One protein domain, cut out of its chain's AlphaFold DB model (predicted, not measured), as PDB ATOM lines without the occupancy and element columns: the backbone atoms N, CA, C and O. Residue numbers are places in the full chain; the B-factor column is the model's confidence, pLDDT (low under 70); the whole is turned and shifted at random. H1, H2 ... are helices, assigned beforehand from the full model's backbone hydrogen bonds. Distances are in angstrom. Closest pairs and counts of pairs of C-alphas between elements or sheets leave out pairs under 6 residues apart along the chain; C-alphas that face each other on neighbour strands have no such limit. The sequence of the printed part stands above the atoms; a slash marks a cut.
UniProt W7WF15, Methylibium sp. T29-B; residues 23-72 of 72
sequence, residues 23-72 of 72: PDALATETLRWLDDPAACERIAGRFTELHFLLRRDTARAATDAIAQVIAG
ATOM      1  N   PRO A  23      51.389  -9.419  58.170       96.81
ATOM      2  CA  PRO A  23      49.985  -9.178  57.837       96.81
ATOM      3  C   PRO A  23      49.514  -7.762  58.191       96.81
ATOM      4  O   PRO A  23      48.873  -7.114  57.369       96.81
ATOM      5  N   ASP A  24      49.892  -7.258  59.369       97.62
ATOM      6  CA  ASP A  24      49.486  -5.928  59.837       97.62
ATOM      7  C   ASP A  24      50.100  -4.808  58.987       97.62
ATOM      8  O   ASP A  24      49.411  -3.850  58.626       97.62
ATOM      9  N   ALA A  25      51.376  -4.938  58.609       95.56
ATOM     10  CA  ALA A  25      52.038  -3.972  57.735       95.56
ATOM     11  C   ALA A  25      51.422  -3.967  56.327       95.56
ATOM     12  O   ALA A  25      51.169  -2.902  55.767       95.56
ATOM     13  N   LEU A  26      51.125  -5.150  55.775       95.50
ATOM     14  CA  LEU A  26      50.463  -5.284  54.476       95.50
ATOM     15  C   LEU A  26      49.061  -4.670  54.493       95.50
ATOM     16  O   LEU A  26      48.713  -3.931  53.573       95.50
ATOM     17  N   ALA A  27      48.268  -4.951  55.529       96.94
ATOM     18  CA  ALA A  27      46.927  -4.396  55.680       96.94
ATOM     19  C   ALA A  27      46.972  -2.869  55.793       96.94
ATOM     20  O   ALA A  27      46.257  -2.179  55.069       96.94
ATOM     21  N   THR A  28      47.863  -2.347  56.638       96.94
ATOM     22  CA  THR A  28      48.034  -0.904  56.843       96.94
ATOM     23  C   THR A  28      48.405  -0.198  55.543       96.94
ATOM     24  O   THR A  28      47.747   0.769  55.163       96.94
ATOM     25  N   GLU A  29      49.415  -0.693  54.822       95.75
ATOM     26  CA  GLU A  29      49.838  -0.048  53.579       95.75
ATOM     27  C   GLU A  29      48.810  -0.184  52.461       95.75
ATOM     28  O   GLU A  29      48.584   0.768  51.717       95.75
ATOM     29  N   THR A  30      48.137  -1.330  52.362       94.62
ATOM     30  CA  THR A  30      47.075  -1.518  51.366       94.62
ATOM     31  C   THR A  30      45.931  -0.537  51.604       94.62
ATOM     32  O   THR A  30      45.501   0.130  50.665       94.62
ATOM     33  N   LEU A  31      45.464  -0.403  52.849       97.25
ATOM     34  CA  LEU A  31      44.398   0.539  53.195       97.25
ATOM     35  C   LEU A  31      44.823   1.985  52.933       97.25
ATOM     36  O   LEU A  31      44.073   2.724  52.307       97.25
ATOM     37  N   ARG A  32      46.057   2.364  53.291       96.00
ATOM     38  CA  ARG A  32      46.584   3.707  53.005       96.00
ATOM     39  C   ARG A  32      46.531   4.050  51.514       96.00
ATOM     40  O   ARG A  32      46.204   5.179  51.166       96.00
ATOM     41  N   TRP A  33      46.858   3.103  50.632       95.44
ATOM     42  CA  TRP A  33      46.766   3.312  49.183       95.44
ATOM     43  C   TRP A  33      45.322   3.404  48.686       95.44
ATOM     44  O   TRP A  33      45.038   4.218  47.811       95.44
ATOM     45  N   LEU A  34      44.412   2.602  49.246       95.50
ATOM     46  CA  LEU A  34      42.987   2.667  48.909       95.50
ATOM     47  C   LEU A  34      42.352   4.000  49.335       95.50
ATOM     48  O   LEU A  34      41.489   4.512  48.623       95.50
ATOM     49  N   ASP A  35      42.814   4.572  50.446       97.69
ATOM     50  CA  ASP A  35      42.318   5.838  50.993       97.69
ATOM     51  C   ASP A  35      42.963   7.087  50.357       97.69
ATOM     52  O   ASP A  35      42.501   8.205  50.599       97.69
ATOM     53  N   ASP A  36      43.990   6.933  49.510       96.94
ATOM     54  CA  ASP A  36      44.649   8.038  48.796       96.94
ATOM     55  C   ASP A  36      44.600   7.850  47.263       96.94
ATOM     56  O   ASP A  36      45.586   7.442  46.627       96.94
ATOM     57  N   PRO A  37      43.463   8.194  46.621       95.62
ATOM     58  CA  PRO A  37      43.328   8.152  45.165       95.62
ATOM     59  C   PRO A  37      44.353   9.033  44.443       95.62
ATOM     60  O   PRO A  37      44.850   8.666  43.379       95.62
ATOM     61  N   ALA A  38      44.723  10.173  45.032       96.75
ATOM     62  CA  ALA A  38      45.683  11.087  44.428       96.75
ATOM     63  C   ALA A  38      47.093  10.477  44.393       96.75
ATOM     64  O   ALA A  38      47.832  10.681  43.429       96.75
ATOM     65  N   ALA A  39      47.495   9.722  45.420       93.00
ATOM     66  CA  ALA A  39      48.734   8.948  45.378       93.00
ATOM     67  C   ALA A  39      48.692   7.879  44.288       93.00
ATOM     68  O   ALA A  39      49.671   7.738  43.549       93.00
ATOM     69  N   CYS A  40      47.571   7.166  44.154       95.19
ATOM     70  CA  CYS A  40      47.382   6.174  43.094       95.19
ATOM     71  C   CYS A  40      47.538   6.793  41.694       95.19
ATOM     72  O   CYS A  40      48.223   6.234  40.838       95.19
ATOM     73  N   GLU A  41      46.967   7.975  41.462       96.12
ATOM     74  CA  GLU A  41      47.119   8.694  40.191       96.12
ATOM     75  C   GLU A  41      48.573   9.098  39.927       96.12
ATOM     76  O   GLU A  41      49.098   8.855  38.835       96.12
ATOM     77  N   ARG A  42      49.263   9.655  40.934       94.19
ATOM     78  CA  ARG A  42      50.682  10.029  40.813       94.19
ATOM     79  C   ARG A  42      51.546   8.831  40.435       94.19
ATOM     80  O   ARG A  42      52.383   8.938  39.538       94.19
ATOM     81  N   ILE A  43      51.344   7.690  41.093       93.69
ATOM     82  CA  ILE A  43      52.183   6.520  40.842       93.69
ATOM     83  C   ILE A  43      51.873   5.846  39.508       93.69
ATOM     84  O   ILE A  43      52.793   5.400  38.822       93.69
ATOM     85  N   ALA A  44      50.608   5.846  39.081       94.56
ATOM     86  CA  ALA A  44      50.228   5.390  37.750       94.56
ATOM     87  C   ALA A  44      50.900   6.237  36.653       94.56
ATOM     88  O   ALA A  44      51.419   5.683  35.678       94.56
ATOM     89  N   GLY A  45      50.965   7.560  36.835       94.44
ATOM     90  CA  GLY A  45      51.712   8.458  35.950       94.44
ATOM     91  C   GLY A  45      53.202   8.115  35.913       94.44
ATOM     92  O   GLY A  45      53.755   7.864  34.842       94.44
ATOM     93  N   ARG A  46      53.832   7.980  37.086       92.25
ATOM     94  CA  ARG A  46      55.253   7.623  37.198       92.25
ATOM     95  C   ARG A  46      55.582   6.282  36.537       92.25
ATOM     96  O   ARG A  46      56.568   6.170  35.814       92.25
ATOM     97  N   PHE A  47      54.760   5.257  36.745       92.25
ATOM     98  CA  PHE A  47      54.960   3.945  36.122       92.25
ATOM     99  C   PHE A  47      54.741   3.980  34.612       92.25
ATOM    100  O   PHE A  47      55.430   3.270  33.882       92.25
ATOM    101  N   THR A  48      53.838   4.832  34.131       92.38
ATOM    102  CA  THR A  48      53.645   5.061  32.696       92.38
ATOM    103  C   THR A  48      54.889   5.688  32.065       92.38
ATOM    104  O   THR A  48      55.365   5.212  31.033       92.38
ATOM    105  N   GLU A  49      55.473   6.702  32.706       89.75
ATOM    106  CA  GLU A  49      56.735   7.310  32.269       89.75
ATOM    107  C   GLU A  49      57.873   6.286  32.227       89.75
ATOM    108  O   GLU A  49      58.562   6.168  31.211       89.75
ATOM    109  N   LEU A  50      58.033   5.497  33.293       88.38
ATOM    110  CA  LEU A  50      59.035   4.429  33.356       88.38
ATOM    111  C   LEU A  50      58.809   3.371  32.278       88.38
ATOM    112  O   LEU A  50      59.761   2.935  31.634       88.38
ATOM    113  N   HIS A  51      57.558   2.978  32.034       88.12
ATOM    114  CA  HIS A  51      57.219   2.036  30.974       88.12
ATOM    115  C   HIS A  51      57.668   2.551  29.606       88.12
ATOM    116  O   HIS A  51      58.272   1.799  28.842       88.12
ATOM    117  N   PHE A  52      57.428   3.829  29.296       87.31
ATOM    118  CA  PHE A  52      57.882   4.426  28.039       87.31
ATOM    119  C   PHE A  52      59.401   4.595  27.965       87.31
ATOM    120  O   PHE A  52      59.976   4.371  26.898       87.31
ATOM    121  N   LEU A  53      60.051   4.939  29.079       83.44
ATOM    122  CA  LEU A  53      61.506   5.027  29.171       83.44
ATOM    123  C   LEU A  53      62.159   3.675  28.849       83.44
ATOM    124  O   LEU A  53      63.064   3.606  28.018       83.44
ATOM    125  N   LEU A  54      61.653   2.601  29.454       81.06
ATOM    126  CA  LEU A  54      62.167   1.240  29.286       81.06
ATOM    127  C   LEU A  54      61.756   0.602  27.956       81.06
ATOM    128  O   LEU A  54      62.468  -0.255  27.441       81.06
ATOM    129  N   ARG A  55      60.644   1.039  27.350       75.06
ATOM    130  CA  ARG A  55      60.213   0.587  26.015       75.06
ATOM    131  C   ARG A  55      61.129   1.026  24.877       75.06
ATOM    132  O   ARG A  55      60.906   0.602  23.743       75.06
ATOM    133  N   ARG A  56      62.140   1.861  25.130       57.66
ATOM    134  CA  ARG A  56      63.191   2.109  24.143       57.66
ATOM    135  C   ARG A  56      64.049   0.869  24.016       57.66
ATOM    136  O   ARG A  56      64.740   0.551  24.971       57.66
ATOM    137  N   ASP A  57      63.959   0.236  22.843       60.34
ATOM    138  CA  ASP A  57      64.861  -0.702  22.148       60.34
ATOM    139  C   ASP A  57      66.084  -1.227  22.923       60.34
ATOM    140  O   ASP A  57      67.191  -1.284  22.409       60.34
ATOM    141  N   THR A  58      65.920  -1.608  24.183       57.41
ATOM    142  CA  THR A  58      67.016  -1.975  25.083       57.41
ATOM    143  C   THR A  58      67.588  -3.307  24.646       57.41
ATOM    144  O   THR A  58      68.788  -3.513  24.751       57.41
ATOM    145  N   ALA A  59      66.750  -4.163  24.052       59.16
ATOM    146  CA  ALA A  59      67.192  -5.327  23.305       59.16
ATOM    147  C   ALA A  59      68.107  -4.926  22.139       59.16
ATOM    148  O   ALA A  59      69.226  -5.415  22.081       59.16
ATOM    149  N   ARG A  60      67.697  -3.993  21.263       61.19
ATOM    150  CA  ARG A  60      68.528  -3.555  20.128       61.19
ATOM    151  C   ARG A  60      69.800  -2.840  20.575       61.19
ATOM    152  O   ARG A  60      70.865  -3.191  20.104       61.19
ATOM    153  N   ALA A  61      69.724  -1.923  21.535       65.38
ATOM    154  CA  ALA A  61      70.883  -1.217  22.077       65.38
ATOM    155  C   ALA A  61      71.858  -2.161  22.805       65.38
ATOM    156  O   ALA A  61      73.070  -2.005  22.672       65.38
ATOM    157  N   ALA A  62      71.354  -3.165  23.534       61.53
ATOM    158  CA  ALA A  62      72.192  -4.199  24.137       61.53
ATOM    159  C   ALA A  62      72.805  -5.116  23.070       61.53
ATOM    160  O   ALA A  62      73.987  -5.432  23.157       61.53
ATOM    161  N   THR A  63      72.044  -5.513  22.045       64.12
ATOM    162  CA  THR A  63      72.564  -6.285  20.909       64.12
ATOM    163  C   THR A  63      73.627  -5.503  20.140       64.12
ATOM    164  O   THR A  63      74.669  -6.076  19.843       64.12
ATOM    165  N   ASP A  64      73.427  -4.210  19.884       71.94
ATOM    166  CA  ASP A  64      74.383  -3.343  19.188       71.94
ATOM    167  C   ASP A  64      75.670  -3.163  20.008       71.94
ATOM    168  O   ASP A  64      76.772  -3.261  19.466       71.94
ATOM    169  N   ALA A  65      75.552  -2.973  21.327       73.81
ATOM    170  CA  ALA A  65      76.702  -2.894  22.226       73.81
ATOM    171  C   ALA A  65      77.473  -4.225  22.300       73.81
ATOM    172  O   ALA A  65      78.701  -4.233  22.249       73.81
ATOM    173  N   ILE A  66      76.770  -5.361  22.363       69.38
ATOM    174  CA  ILE A  66      77.389  -6.693  22.324       69.38
ATOM    175  C   ILE A  66      78.062  -6.935  20.965       69.38
ATOM    176  O   ILE A  66      79.188  -7.424  20.921       69.38
ATOM    177  N   ALA A  67      77.416  -6.559  19.860       74.31
ATOM    178  CA  ALA A  67      77.969  -6.696  18.516       74.31
ATOM    179  C   ALA A  67      79.247  -5.864  18.337       74.31
ATOM    180  O   ALA A  67      80.198  -6.357  17.740       74.31
ATOM    181  N   GLN A  68      79.312  -4.653  18.902       77.25
ATOM    182  CA  GLN A  68      80.538  -3.847  18.912       77.25
ATOM    183  C   GLN A  68      81.677  -4.497  19.706       77.25
ATOM    184  O   GLN A  68      82.824  -4.407  19.284       77.25
ATOM    185  N   VAL A  69      81.377  -5.165  20.824       80.75
ATOM    186  CA  VAL A  69      82.386  -5.867  21.638       80.75
ATOM    187  C   VAL A  69      82.879  -7.151  20.962       80.75
ATOM    188  O   VAL A  69      84.038  -7.503  21.124       80.75
ATOM    189  N   ILE A  70      82.024  -7.853  20.208       75.56
ATOM    190  CA  ILE A  70      82.398  -9.081  19.479       75.56
ATOM    191  C   ILE A  70      83.111  -8.769  18.151       75.56
ATOM    192  O   ILE A  70      83.885  -9.589  17.662       75.56
ATOM    193  N   ALA A  71      82.834  -7.613  17.541       66.25
ATOM    194  CA  ALA A  71      83.450  -7.183  16.284       66.25
ATOM    195  C   ALA A  71      84.803  -6.459  16.455       66.25
ATOM    196  O   ALA A  71      85.417  -6.107  15.444       66.25
ATOM    197  N   GLY A  72      85.241  -6.216  17.696       50.12
ATOM    198  CA  GLY A  72      86.582  -5.727  18.046       50.12
ATOM    199  C   GLY A  72      87.488  -6.853  18.523       50.12
ATOM    200  O   GLY A  72      88.711  -6.734  18.288       50.12
TER     201      GLY A  72
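AT A GLANCE: This is residues 23 to 72 of the 72 residues of a protein of Methylibium sp. T29-B (UniProt W7WF15). Three helices make an open L: H1 is the short leg, and H2 and H3, one after the other, make the long leg. The printed part has 50 residues with three named helices, H1, H2 and H3 along the chain, no named strand, and is all helix. It is extended, with a radius of gyration of the C-alphas of 19.4 A and spans of 56 by 24 by 9 A.

HOW THE PARTS SIT: Start at H1, residues 23 to 34; a tight link leads to H2, residues 37 to 54. They are close but not clearly touching, the closest C-alphas being those of Trp 33 and Cys 40, 6.8 A apart. Their lines stand about perpendicular, at 88 degrees. H3, residues 58 to 70, meets H2 only through their tight link and is apart from H1. In H1, H2 and H3 every O i to N i+4 pair is within hydrogen-bond range.

IN THESE COORDINATES: Find C-alpha 23 at (49.985, -9.178, 57.837); H1 runs 16.4 A from there. H2 runs 25.6 A, and H3 runs 17.8 A to C-alpha 70 at (82.398, -9.081, 19.479).

THE WHOLE: The C-alphas farthest apart, of Asp 35 and Gly 72, are 56.4 A apart. The printed part has no cut. Look for pLDDT under 70 at residues 56 to 63, 66 and 71 to 72.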